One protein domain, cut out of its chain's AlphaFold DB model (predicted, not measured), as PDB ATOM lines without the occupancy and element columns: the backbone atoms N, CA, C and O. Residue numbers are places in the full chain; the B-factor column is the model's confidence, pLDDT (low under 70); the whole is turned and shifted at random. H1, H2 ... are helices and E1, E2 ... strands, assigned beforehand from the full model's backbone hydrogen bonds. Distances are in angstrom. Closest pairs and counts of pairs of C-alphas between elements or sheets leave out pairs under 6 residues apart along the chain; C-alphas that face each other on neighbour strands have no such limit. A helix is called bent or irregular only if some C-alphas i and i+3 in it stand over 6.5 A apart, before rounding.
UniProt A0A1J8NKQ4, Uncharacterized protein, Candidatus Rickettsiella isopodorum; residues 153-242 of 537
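AT A GLANCE: This is residues 153 to 242 of the 537 residues of an uncharacterized protein of Candidatus Rickettsiella isopodorum (UniProt A0A1J8NKQ4). A strongly twisted sheet of three strands, E1, E2 and E3, has helix H2 packed on one face, and H2 lies in the middle of the domain, between that sheet and the other helices. On the side of H2 away from the sheet, H1 and H3 run side by side across it, and H4 packs on it too. The 90 printed residues hold four named helices and three named strands, along the chain H1 H2 E1 E2 E3 H3 H4; the sheet's order is E1 - E2 - E3, antiparallel throughout, and the class is mixed, helices and strands. The whole is compact, with a radius of gyration of the C-alphas of 12.7 A and spans of 42 by 30 by 18 A.

IN THESE COORDINATES: Find C-alpha 153 at (-46.674, -49.661, 46.623); from there H1 runs through residue 165, 19.1 A long. H2, residues 171 to 183, covers 18.5 A. Next come E1, residues 189 to 196, 19.8 A, which bends by 61 degrees at residue 192; E2, residues 205 to 212, 21.0 A; and E3, residues 215 to 222, 23.2 A. H3 begins at C-alpha 223, at (-43.937, -38.872, 47.686), and ends at residue 231. H4, residues 233 to 239, ends at C-alpha 239, at (-46.952, -39.658, 26.446); it is only just irregular, with C-alphas 234 and 237 7.0 A apart.

HOW THE PARTS SIT: Start at the sheet, a meander, each strand the antiparallel neighbour of the one before. In the hairpin E1 and E2, look at N 195 and O 207, 2.8 A apart; in the hairpin E2 and E3, at N 208 and O 219, 2.8 A apart. H2 is on one face, making two layers, a helix over a sheet; its closest C-alphas to E1 are those of Ser 176 and Phe 191, 4.9 A. H3 only grazes the sheet, with residues 223 to 226. H1 touches H2 with residues 159 to 163 alone, closest at the C-alphas of Ala 159 and Val 174, 6.6 A, about perpendicular at 79 degrees. H1 touches H3 at a shallow tilt of 20 degrees, the same way, closest at the C-alphas of Ile 155 and Val 227, 6.2 A. H4 touches H2, closest at the C-alphas of Phe 238 and Ala 177, 5.9 A. H1 and H4 are apart from the strands. Every O i to N i+4 pair is within hydrogen-bond range in H2 and H3, against 7 of 9 in H1 and 1 of 3 in H4, where 2 of 4 O i to N i+3 pairs are.

THE WHOLE: The two C-alphas farthest apart, those of Val 200 and Asp 242, are 42.4 A apart. The printed part has no cut, and no link is long. Confidence is under 70 at 13 residues: 164 to 165, 167 to 168, 186 to 187, 232 to 234 and 239 to 242.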
ATOM      1  N   MET A 153     -45.850 -48.681  47.329       80.62
ATOM      2  CA  MET A 153     -46.674 -49.661  46.623       80.62
ATOM      3  C   MET A 153     -47.779 -48.970  45.819       80.62
ATOM      4  O   MET A 153     -47.921 -49.221  44.628       80.62
ATOM      5  N   ARG A 154     -48.492 -48.013  46.429       79.50
ATOM      6  CA  ARG A 154     -49.508 -47.231  45.716       79.50
ATOM      7  C   ARG A 154     -48.910 -46.341  44.630       79.50
ATOM      8  O   ARG A 154     -49.506 -46.211  43.570       79.50
ATOM      9  N   ILE A 155     -47.763 -45.711  44.874       86.19
ATOM     10  CA  ILE A 155     -47.079 -44.908  43.848       86.19
ATOM     11  C   ILE A 155     -46.756 -45.770  42.623       86.19
ATOM     12  O   ILE A 155     -46.975 -45.349  41.491       86.19
ATOM     13  N   GLU A 156     -46.271 -46.990  42.840       86.19
ATOM     14  CA  GLU A 156     -45.991 -47.938  41.764       86.19
ATOM     15  C   GLU A 156     -47.255 -48.448  41.078       86.19
ATOM     16  O   GLU A 156     -47.246 -48.631  39.864       86.19
ATOM     17  N   GLU A 157     -48.343 -48.658  41.820       80.06
ATOM     18  CA  GLU A 157     -49.658 -48.940  41.240       80.06
ATOM     19  C   GLU A 157     -50.133 -47.782  40.365       80.06
ATOM     20  O   GLU A 157     -50.510 -48.021  39.230       80.06
ATOM     21  N   LEU A 158     -50.054 -46.531  40.829       81.69
ATOM     22  CA  LEU A 158     -50.438 -45.346  40.053       81.69
ATOM     23  C   LEU A 158     -49.581 -45.189  38.786       81.69
ATOM     24  O   LEU A 158     -50.097 -44.848  37.721       81.69
ATOM     25  N   ALA A 159     -48.277 -45.462  38.878       85.81
ATOM     26  CA  ALA A 159     -47.390 -45.473  37.718       85.81
ATOM     27  C   ALA A 159     -47.777 -46.578  36.719       85.81
ATOM     28  O   ALA A 159     -47.779 -46.340  35.513       85.81
ATOM     29  N   ARG A 160     -48.180 -47.760  37.204       81.62
ATOM     30  CA  ARG A 160     -48.723 -48.839  36.365       81.62
ATOM     31  C   ARG A 160     -50.107 -48.512  35.801       81.62
ATOM     32  O   ARG A 160     -50.364 -48.809  34.642       81.62
ATOM     33  N   GLU A 161     -50.980 -47.851  36.554       77.88
ATOM     34  CA  GLU A 161     -52.299 -47.410  36.085       77.88
ATOM     35  C   GLU A 161     -52.162 -46.479  34.866       77.88
ATOM     36  O   GLU A 161     -52.970 -46.562  33.940       77.88
ATOM     37  N   LYS A 162     -51.092 -45.669  34.780       78.31
ATOM     38  CA  LYS A 162     -50.807 -44.871  33.572       78.31
ATOM     39  C   LYS A 162     -50.573 -45.718  32.332       78.31
ATOM     40  O   LYS A 162     -51.048 -45.352  31.263       78.31
ATOM     41  N   LEU A 163     -49.915 -46.859  32.464       76.12
ATOM     42  CA  LEU A 163     -49.683 -47.765  31.341       76.12
ATOM     43  C   LEU A 163     -50.988 -48.398  30.824       76.12
ATOM     44  O   LEU A 163     -51.038 -48.806  29.670       76.12
ATOM     45  N   LEU A 164     -52.067 -48.441  31.620       69.81
ATOM     46  CA  LEU A 164     -53.388 -48.853  31.124       69.81
ATOM     47  C   LEU A 164     -53.983 -47.823  30.155       69.81
ATOM     48  O   LEU A 164     -54.723 -48.186  29.247       69.81
ATOM     49  N   HIS A 165     -53.690 -46.538  30.370       69.00
ATOM     50  CA  HIS A 165     -54.193 -45.432  29.545       69.00
ATOM     51  C   HIS A 165     -53.259 -45.138  28.365       69.00
ATOM     52  O   HIS A 165     -53.717 -44.753  27.291       69.00
ATOM     53  N   TYR A 166     -51.961 -45.377  28.552       71.94
ATOM     54  CA  TYR A 166     -50.917 -45.219  27.544       71.94
ATOM     55  C   TYR A 166     -50.141 -46.536  27.399       71.94
ATOM     56  O   TYR A 166     -48.977 -46.611  27.798       71.94
ATOM     57  N   PRO A 167     -50.758 -47.597  26.839       63.25
ATOM     58  CA  PRO A 167     -50.098 -48.890  26.655       63.25
ATOM     59  C   PRO A 167     -48.903 -48.819  25.704       63.25
ATOM     60  O   PRO A 167     -48.099 -49.738  25.630       63.25
ATOM     61  N   GLN A 168     -48.739 -47.710  24.989       67.94
ATOM     62  CA  GLN A 168     -47.534 -47.440  24.231       67.94
ATOM     63  C   GLN A 168     -46.312 -47.039  25.072       67.94
ATOM     64  O   GLN A 168     -45.235 -46.902  24.497       67.94
ATOM     65  N   MET A 169     -46.444 -46.838  26.381       74.75
ATOM     66  CA  MET A 169     -45.333 -46.467  27.262       74.75
ATOM     67  C   MET A 169     -44.840 -47.679  28.062       74.75
ATOM     68  O   MET A 169     -45.528 -48.687  28.207       74.75
ATOM     69  N   THR A 170     -43.633 -47.574  28.590       79.75
ATOM     70  CA  THR A 170     -43.020 -48.468  29.573       79.75
ATOM     71  C   THR A 170     -42.994 -47.788  30.936       79.75
ATOM     72  O   THR A 170     -43.149 -46.570  31.050       79.75
ATOM     73  N   LEU A 171     -42.785 -48.565  32.000       86.00
ATOM     74  CA  LEU A 171     -42.719 -48.000  33.346       86.00
ATOM     75  C   LEU A 171     -41.569 -46.986  33.480       86.00
ATOM     76  O   LEU A 171     -41.750 -45.937  34.095       86.00
ATOM     77  N   ASP A 172     -40.425 -47.253  32.849       89.44
ATOM     78  CA  ASP A 172     -39.276 -46.341  32.831       89.44
ATOM     79  C   ASP A 172     -39.592 -45.033  32.096       89.44
ATOM     80  O   ASP A 172     -39.180 -43.957  32.529       89.44
ATOM     81  N   GLU A 173     -40.375 -45.088  31.017       86.88
ATOM     82  CA  GLU A 173     -40.848 -43.892  30.313       86.88
ATOM     83  C   GLU A 173     -41.847 -43.087  31.159       86.88
ATOM     84  O   GLU A 173     -41.808 -41.857  31.142       86.88
ATOM     85  N   VAL A 174     -42.688 -43.745  31.968       89.00
ATOM     86  CA  VAL A 174     -43.539 -43.055  32.955       89.00
ATOM     87  C   VAL A 174     -42.679 -42.325  33.986       89.00
ATOM     88  O   VAL A 174     -42.913 -41.145  34.249       89.00
ATOM     89  N   TRP A 175     -41.647 -42.974  34.532       91.88
ATOM     90  CA  TRP A 175     -40.710 -42.325  35.456       91.88
ATOM     91  C   TRP A 175     -39.925 -41.188  34.800       91.88
ATOM     92  O   TRP A 175     -39.741 -40.138  35.414       91.88
ATOM     93  N   SER A 176     -39.532 -41.352  33.538       90.44
ATOM     94  CA  SER A 176     -38.881 -40.304  32.747       90.44
ATOM     95  C   SER A 176     -39.797 -39.089  32.583       90.44
ATOM     96  O   SER A 176     -39.362 -37.965  32.820       90.44
ATOM     97  N   ALA A 177     -41.082 -39.302  32.290       88.69
ATOM     98  CA  ALA A 177     -42.072 -38.232  32.172       88.69
ATOM     99  C   ALA A 177     -42.313 -37.496  33.504       88.69
ATOM    100  O   ALA A 177     -42.465 -36.272  33.514       88.69
ATOM    101  N   ILE A 178     -42.299 -38.211  34.640       90.69
ATOM    102  CA  ILE A 178     -42.345 -37.588  35.975       90.69
ATOM    103  C   ILE A 178     -41.152 -36.639  36.144       90.69
ATOM    104  O   ILE A 178     -41.342 -35.481  36.514       90.69
ATOM    105  N   ILE A 179     -39.936 -37.096  35.825       90.31
ATOM    106  CA  ILE A 179     -38.720 -36.279  35.941       90.31
ATOM    107  C   ILE A 179     -38.791 -35.067  35.009       90.31
ATOM    108  O   ILE A 179     -38.536 -33.950  35.457       90.31
ATOM    109  N   GLN A 180     -39.162 -35.257  33.739       88.06
ATOM    110  CA  GLN A 180     -39.275 -34.180  32.744       88.06
ATOM    111  C   GLN A 180     -40.225 -33.082  33.214       88.06
ATOM    112  O   GLN A 180     -39.879 -31.901  33.191       88.06
ATOM    113  N   LYS A 181     -41.403 -33.468  33.715       87.25
ATOM    114  CA  LYS A 181     -42.396 -32.517  34.217       87.25
ATOM    115  C   LYS A 181     -41.862 -31.695  35.391       87.25
ATOM    116  O   LYS A 181     -42.052 -30.481  35.432       87.25
ATOM    117  N   GLU A 182     -41.213 -32.350  36.342       84.31
ATOM    118  CA  GLU A 182     -40.811 -31.740  37.616       84.31
ATOM    119  C   GLU A 182     -39.550 -30.892  37.469       84.31
ATOM    120  O   GLU A 182     -39.428 -29.826  38.070       84.31
ATOM    121  N   THR A 183     -38.648 -31.306  36.583       82.50
ATOM    122  CA  THR A 183     -37.465 -30.526  36.206       82.50
ATOM    123  C   THR A 183     -37.756 -29.457  35.152       82.50
ATOM    124  O   THR A 183     -36.919 -28.582  34.940       82.50
ATOM    125  N   ARG A 184     -38.937 -29.498  34.513       81.06
ATOM    126  CA  ARG A 184     -39.314 -28.670  33.352       81.06
ATOM    127  C   ARG A 184     -38.304 -28.780  32.199       81.06
ATOM    128  O   ARG A 184     -38.031 -27.788  31.528       81.06
ATOM    129  N   LYS A 185     -37.734 -29.973  32.016       71.62
ATOM    130  CA  LYS A 185     -36.727 -30.283  30.991       71.62
ATOM    131  C   LYS A 185     -37.361 -30.954  29.769       71.62
ATOM    132  O   LYS A 185     -38.424 -31.566  29.873       71.62
ATOM    133  N   ASP A 186     -36.685 -30.831  28.628       64.75
ATOM    134  CA  ASP A 186     -37.101 -31.388  27.335       64.75
ATOM    135  C   ASP A 186     -36.958 -32.926  27.259       64.75
ATOM    136  O   ASP A 186     -36.419 -33.578  28.154       64.75
ATOM    137  N   PHE A 187     -37.437 -33.505  26.152       63.09
ATOM    138  CA  PHE A 187     -37.656 -34.939  25.895       63.09
ATOM    139  C   PHE A 187     -36.427 -35.883  25.992       63.09
ATOM    140  O   PHE A 187     -36.586 -37.087  25.816       63.09
ATOM    141  N   ASN A 188     -35.223 -35.400  26.326       76.06
ATOM    142  CA  ASN A 188     -33.977 -36.194  26.378       76.06
ATOM    143  C   ASN A 188     -33.624 -36.722  27.781       76.06
ATOM    144  O   ASN A 188     -32.451 -36.860  28.130       76.06
ATOM    145  N   VAL A 189     -34.633 -37.008  28.598       86.06
ATOM    146  CA  VAL A 189     -34.448 -37.581  29.936       86.06
ATOM    147  C   VAL A 189     -34.786 -39.061  29.901       86.06
ATOM    148  O   VAL A 189     -35.885 -39.428  29.490       86.06
ATOM    149  N   LYS A 190     -33.872 -39.895  30.396       89.94
ATOM    150  CA  LYS A 190     -34.067 -41.337  30.533       89.94
ATOM    151  C   LYS A 190     -33.898 -41.762  31.984       89.94
ATOM    152  O   LYS A 190     -32.823 -41.625  32.560       89.94
ATOM    153  N   PHE A 191     -34.953 -42.301  32.579       93.44
ATOM    154  CA  PHE A 191     -34.899 -42.899  33.908       93.44
ATOM    155  C   PHE A 191     -33.935 -44.096  33.940       93.44
ATOM    156  O   PHE A 191     -33.894 -44.896  33.007       93.44
ATOM    157  N   LEU A 192     -33.158 -44.207  35.022       93.44
ATOM    158  CA  LEU A 192     -32.210 -45.301  35.239       93.44
ATOM    159  C   LEU A 192     -32.542 -46.106  36.497       93.44
ATOM    160  O   LEU A 192     -32.536 -47.331  36.469       93.44
ATOM    161  N   GLU A 193     -32.767 -45.426  37.622       94.19
ATOM    162  CA  GLU A 193     -32.925 -46.086  38.918       94.19
ATOM    163  C   GLU A 193     -33.726 -45.213  39.888       94.19
ATOM    164  O   GLU A 193     -33.617 -43.987  39.893       94.19
ATOM    165  N   LYS A 194     -34.502 -45.853  40.766       92.94
ATOM    166  CA  LYS A 194     -35.204 -45.211  41.881       92.94
ATOM    167  C   LYS A 194     -34.637 -45.717  43.201       92.94
ATOM    168  O   LYS A 194     -34.731 -46.907  43.493       92.94
ATOM    169  N   LYS A 195     -34.157 -44.804  44.040       91.75
ATOM    170  CA  LYS A 195     -33.737 -45.074  45.418       91.75
ATOM    171  C   LYS A 195     -34.761 -44.503  46.388       91.75
ATOM    172  O   LYS A 195     -34.993 -43.297  46.431       91.75
ATOM    173  N   VAL A 196     -35.393 -45.380  47.162       89.25
ATOM    174  CA  VAL A 196     -36.393 -44.987  48.160       89.25
ATOM    175  C   VAL A 196     -35.714 -44.857  49.513       89.25
ATOM    176  O   VAL A 196     -35.167 -45.833  50.023       89.25
ATOM    177  N   SER A 197     -35.789 -43.672  50.114       84.19
ATOM    178  CA  SER A 197     -35.327 -43.484  51.485       84.19
ATOM    179  C   SER A 197     -36.381 -43.993  52.458       84.19
ATOM    180  O   SER A 197     -37.504 -43.483  52.493       84.19
ATOM    181  N   VAL A 198     -36.015 -45.001  53.244       85.88
ATOM    182  CA  VAL A 198     -36.859 -45.536  54.319       85.88
ATOM    183  C   VAL A 198     -36.373 -45.119  55.697       85.88
ATOM    184  O   VAL A 198     -37.089 -45.331  56.660       85.88
ATOM    185  N   ASP A 199     -35.192 -44.519  55.829       85.50
ATOM    186  CA  ASP A 199     -34.723 -44.027  57.120       85.50
ATOM    187  C   ASP A 199     -35.415 -42.711  57.510       85.50
ATOM    188  O   ASP A 199     -35.747 -41.868  56.672       85.50
ATOM    189  N   VAL A 200     -35.600 -42.508  58.813       80.00
ATOM    190  CA  VAL A 200     -36.306 -41.343  59.365       80.00
ATOM    191  C   VAL A 200     -35.613 -40.011  59.064       80.00
ATOM    192  O   VAL A 200     -36.241 -38.951  59.144       80.00
ATOM    193  N   ASN A 201     -34.323 -40.022  58.716       79.44
ATOM    194  CA  ASN A 201     -33.575 -38.809  58.407       79.44
ATOM    195  C   ASN A 201     -33.773 -38.366  56.951       79.44
ATOM    196  O   ASN A 201     -33.815 -37.159  56.716       79.44
ATOM    197  N   ASN A 202     -33.992 -39.290  56.017       80.12
ATOM    198  CA  ASN A 202     -34.144 -38.983  54.592       80.12
ATOM    199  C   ASN A 202     -35.584 -39.134  54.060       80.12
ATOM    200  O   ASN A 202     -35.905 -38.580  53.009       80.12
ATOM    201  N   PHE A 203     -36.488 -39.813  54.771       82.38
ATOM    202  CA  PHE A 203     -37.919 -39.854  54.441       82.38
ATOM    203  C   PHE A 203     -38.537 -38.436  54.394       82.38
ATOM    204  O   PHE A 203     -38.173 -37.615  55.232       82.38
ATOM    205  N   PRO A 204     -39.469 -38.101  53.477       78.81
ATOM    206  CA  PRO A 204     -40.167 -38.950  52.501       78.81
ATOM    207  C   PRO A 204     -39.511 -38.966  51.108       78.81
ATOM    208  O   PRO A 204     -40.202 -39.149  50.105       78.81
ATOM    209  N   LYS A 205     -38.199 -38.711  51.012       86.12
ATOM    210  CA  LYS A 205     -37.529 -38.480  49.727       86.12
ATOM    211  C   LYS A 205     -37.362 -39.775  48.933       86.12
ATOM    212  O   LYS A 205     -36.885 -40.797  49.434       86.12
ATOM    213  N   ILE A 206     -37.704 -39.695  47.658       90.31
ATOM    214  CA  ILE A 206     -37.382 -40.669  46.628       90.31
ATOM    215  C   ILE A 206     -36.367 -40.000  45.710       90.31
ATOM    216  O   ILE A 206     -36.657 -38.965  45.111       90.31
ATOM    217  N   THR A 207     -35.181 -40.585  45.603       92.25
ATOM    218  CA  THR A 207     -34.150 -40.116  44.679       92.25
ATOM    219  C   THR A 207     -34.292 -40.869  43.367       92.25
ATOM    220  O   THR A 207     -34.143 -42.091  43.325       92.25
ATOM    221  N   LEU A 208     -34.594 -40.143  42.296       94.06
ATOM    222  CA  LEU A 208     -34.625 -40.664  40.937       94.06
ATOM    223  C   LEU A 208     -33.299 -40.339  40.259       94.06
ATOM    224  O   LEU A 208     -32.859 -39.191  40.233       94.06
ATOM    225  N   ILE A 209     -32.668 -41.366  39.714       94.62
ATOM    226  CA  ILE A 209     -31.426 -41.284  38.962       94.62
ATOM    227  C   ILE A 209     -31.785 -41.392  37.485       94.62
ATOM    228  O   ILE A 209     -32.518 -42.303  37.088       94.62
ATOM    229  N   TYR A 210     -31.268 -40.473  36.680       94.00
ATOM    230  CA  TYR A 210     -31.595 -40.368  35.263       94.00
ATOM    231  C   TYR A 210     -30.380 -39.994  34.421       94.00
ATOM    232  O   TYR A 210     -29.397 -39.464  34.928       94.00
ATOM    233  N   GLU A 211     -30.447 -40.295  33.132       92.56
ATOM    234  CA  GLU A 211     -29.510 -39.833  32.119       92.56
ATOM    235  C   GLU A 211     -30.133 -38.661  31.359       92.56
ATOM    236  O   GLU A 211     -31.300 -38.713  30.968       92.56
ATOM    237  N   GLU A 212     -29.351 -37.609  31.151       90.06
ATOM    238  CA  GLU A 212     -29.700 -36.467  30.314       90.06
ATOM    239  C   GLU A 212     -28.513 -36.172  29.404       90.06
ATOM    240  O   GLU A 212     -27.412 -35.915  29.883       90.06
ATOM    241  N   ASN A 213     -28.719 -36.246  28.086       84.31
ATOM    242  CA  ASN A 213     -27.664 -36.034  27.085       84.31
ATOM    243  C   ASN A 213     -26.387 -36.879  27.321       84.31
ATOM    244  O   ASN A 213     -25.281 -36.442  27.009       84.31
ATOM    245  N   GLY A 214     -26.539 -38.093  27.867       84.38
ATOM    246  CA  GLY A 214     -25.432 -39.002  28.190       84.38
ATOM    247  C   GLY A 214     -24.788 -38.781  29.565       84.38
ATOM    248  O   GLY A 214     -23.898 -39.541  29.943       84.38
ATOM    249  N   GLU A 215     -25.231 -37.784  30.336       89.88
ATOM    250  CA  GLU A 215     -24.742 -37.520  31.690       89.88
ATOM    251  C   GLU A 215     -25.713 -38.035  32.755       89.88
ATOM    252  O   GLU A 215     -26.927 -37.822  32.692       89.88
ATOM    253  N   LYS A 216     -25.164 -38.700  33.775       94.25
ATOM    254  CA  LYS A 216     -25.934 -39.245  34.894       94.25
ATOM    255  C   LYS A 216     -26.197 -38.163  35.939       94.25
ATOM    256  O   LYS A 216     -25.266 -37.607  36.511       94.25
ATOM    257  N   ASN A 217     -27.470 -37.939  36.227       93.12
ATOM    258  CA  ASN A 217     -27.979 -36.938  37.152       93.12
ATOM    259  C   ASN A 217     -28.889 -37.580  38.211       93.12
ATOM    260  O   ASN A 217     -29.365 -38.710  38.055       93.12
ATOM    261  N   GLU A 218     -29.156 -36.847  39.291       93.50
ATOM    262  CA  GLU A 218     -30.088 -37.257  40.341       93.50
ATOM    263  C   GLU A 218     -31.046 -36.128  40.724       93.50
ATOM    264  O   GLU A 218     -30.709 -34.945  40.667       93.50
ATOM    265  N   ILE A 219     -32.266 -36.500  41.105       91.69
ATOM    266  CA  ILE A 219     -33.266 -35.588  41.656       91.69
ATOM    267  C   ILE A 219     -33.970 -36.243  42.840       91.69
ATOM    268  O   ILE A 219     -34.450 -37.370  42.748       91.69
ATOM    269  N   ALA A 220     -34.041 -35.526  43.960       89.50
ATOM    270  CA  ALA A 220     -34.821 -35.937  45.118       89.50
ATOM    271  C   ALA A 220     -36.217 -35.313  45.053       89.50
ATOM    272  O   ALA A 220     -36.357 -34.098  44.927       89.50
ATOM    273  N   MET A 221     -37.239 -36.152  45.177       87.62
ATOM    274  CA  MET A 221     -38.644 -35.759  45.168       87.62
ATOM    275  C   MET A 221     -39.364 -36.309  46.390       87.62
ATOM    276  O   MET A 221     -39.033 -37.388  46.880       87.62
ATOM    277  N   THR A 222     -40.376 -35.604  46.878       84.88
ATOM    278  CA  THR A 222     -41.249 -36.135  47.927       84.88
ATOM    279  C   THR A 222     -42.346 -37.017  47.324       84.88
ATOM    280  O   THR A 222     -42.714 -36.903  46.150       84.88
ATOM    281  N   ARG A 223     -42.880 -37.943  48.126       84.31
ATOM    282  CA  ARG A 223     -43.937 -38.872  47.686       84.31
ATOM    283  C   ARG A 223     -45.184 -38.151  47.170       84.31
ATOM    284  O   ARG A 223     -45.764 -38.573  46.175       84.31
ATOM    285  N   ASP A 224     -45.583 -37.061  47.819       79.50
ATOM    286  CA  ASP A 224     -46.738 -36.243  47.438       79.50
ATOM    287  C   ASP A 224     -46.555 -35.553  46.078       79.50
ATOM    288  O   ASP A 224     -47.509 -35.520  45.298       79.50
ATOM    289  N   GLN A 225     -45.343 -35.093  45.741       81.62
ATOM    290  CA  GLN A 225     -45.030 -34.537  44.419       81.62
ATOM    291  C   GLN A 225     -45.243 -35.590  43.328       81.62
ATOM    292  O   GLN A 225     -45.969 -35.357  42.359       81.62
ATOM    293  N   ILE A 226     -44.692 -36.792  43.528       86.56
ATOM    294  CA  ILE A 226     -44.827 -37.903  42.577       86.56
ATOM    295  C   ILE A 226     -46.295 -38.315  42.417       86.56
ATOM    296  O   ILE A 226     -46.779 -38.425  41.290       86.56
ATOM    297  N   VAL A 227     -47.029 -38.499  43.520       82.38
ATOM    298  CA  VAL A 227     -48.456 -38.864  43.474       82.38
ATOM    299  C   VAL A 227     -49.280 -37.783  42.789       82.38
ATOM    300  O   VAL A 227     -50.129 -38.105  41.965       82.38
ATOM    301  N   THR A 228     -49.024 -36.506  43.075       79.50
ATOM    302  CA  THR A 228     -49.729 -35.390  42.431       79.50
ATOM    303  C   THR A 228     -49.492 -35.385  40.923       79.50
ATOM    304  O   THR A 228     -50.422 -35.159  40.146       79.50
ATOM    305  N   THR A 229     -48.268 -35.688  40.494       83.00
ATOM    306  CA  THR A 229     -47.921 -35.773  39.078       83.00
ATOM    307  C   THR A 229     -48.533 -36.983  38.381       83.00
ATOM    308  O   THR A 229     -49.044 -36.836  37.270       83.00
ATOM    309  N   LEU A 230     -48.577 -38.137  39.045       81.62
ATOM    310  CA  LEU A 230     -49.258 -39.329  38.543       81.62
ATOM    311  C   LEU A 230     -50.786 -39.170  38.522       81.62
ATOM    312  O   LEU A 230     -51.431 -39.599  37.576       81.62
ATOM    313  N   ALA A 231     -51.392 -38.536  39.519       75.00
ATOM    314  CA  ALA A 231     -52.846 -38.418  39.607       75.00
ATOM    315  C   ALA A 231     -53.454 -37.401  38.622       75.00
ATOM    316  O   ALA A 231     -54.662 -37.427  38.395       75.00
ATOM    317  N   GLY A 232     -52.658 -36.497  38.044       66.62
ATOM    318  CA  GLY A 232     -53.137 -35.510  37.070       66.62
ATOM    319  C   GLY A 232     -53.138 -36.005  35.615       66.62
ATOM    320  O   GLY A 232     -52.394 -36.915  35.249       66.62
ATOM    321  N   GLU A 233     -53.904 -35.322  34.755       62.66
ATOM    322  CA  GLU A 233     -53.855 -35.409  33.268       62.66
ATOM    323  C   GLU A 233     -52.615 -34.702  32.676       62.66
ATOM    324  O   GLU A 233     -52.444 -34.496  31.481       62.66
ATOM    325  N   THR A 234     -51.719 -34.245  33.544       63.00
ATOM    326  CA  THR A 234     -50.583 -33.396  33.182       63.00
ATOM    327  C   THR A 234     -49.453 -34.121  32.455       63.00
ATOM    328  O   THR A 234     -48.586 -33.452  31.898       63.00
ATOM    329  N   LEU A 235     -49.424 -35.456  32.498       72.00
ATOM    330  CA  LEU A 235     -48.368 -36.246  31.858       72.00
ATOM    331  C   LEU A 235     -48.674 -36.579  30.391       72.00
ATOM    332  O   LEU A 235     -47.769 -36.939  29.648       72.00
ATOM    333  N   ASP A 236     -49.914 -36.378  29.950       70.06
ATOM    334  CA  ASP A 236     -50.409 -36.727  28.619       70.06
ATOM    335  C   ASP A 236     -49.540 -36.151  27.496       70.06
ATOM    336  O   ASP A 236     -49.220 -36.841  26.534       70.06
ATOM    337  N   LYS A 237     -49.060 -34.914  27.658       70.12
ATOM    338  CA  LYS A 237     -48.179 -34.244  26.686       70.12
ATOM    339  C   LYS A 237     -46.832 -34.943  26.491       70.12
ATOM    340  O   LYS A 237     -46.253 -34.823  25.421       70.12
ATOM    341  N   PHE A 238     -46.344 -35.654  27.505       70.94
ATOM    342  CA  PHE A 238     -45.098 -36.420  27.437       70.94
ATOM    343  C   PHE A 238     -45.329 -37.824  26.860       70.94
ATOM    344  O   PHE A 238     -44.420 -38.415  26.284       70.94
ATOM    345  N   PHE A 239     -46.555 -38.344  26.964       67.81
ATOM    346  CA  PHE A 239     -46.952 -39.658  26.446       67.81
ATOM    347  C   PHE A 239     -47.429 -39.642  24.990       67.81
ATOM    348  O   PHE A 239     -47.498 -40.693  24.346       67.81
ATOM    349  N   ILE A 240     -47.729 -38.460  24.449       60.41
ATOM    350  CA  ILE A 240     -47.924 -38.243  23.015       60.41
ATOM    351  C   ILE A 240     -46.527 -38.179  22.370       60.41
ATOM    352  O   ILE A 240     -46.015 -37.112  22.047       60.41
ATOM    353  N   HIS A 241     -45.860 -39.330  22.270       55.41
ATOM    354  CA  HIS A 241     -44.637 -39.481  21.480       55.41
ATOM    355  C   HIS A 241     -44.955 -39.522  19.980       55.41
ATOM    356  O   HIS A 241     -46.112 -39.679  19.589       55.41
ATOM    357  N   ASP A 242     -43.914 -39.373  19.156       55.91
ATOM    358  CA  ASP A 242     -43.961 -39.477  17.699       55.91
ATOM    359  C   ASP A 242     -44.537 -40.842  17.289       55.91
ATOM    360  O   ASP A 242     -43.836 -41.848  17.165       55.91
TER     361      ASP A 242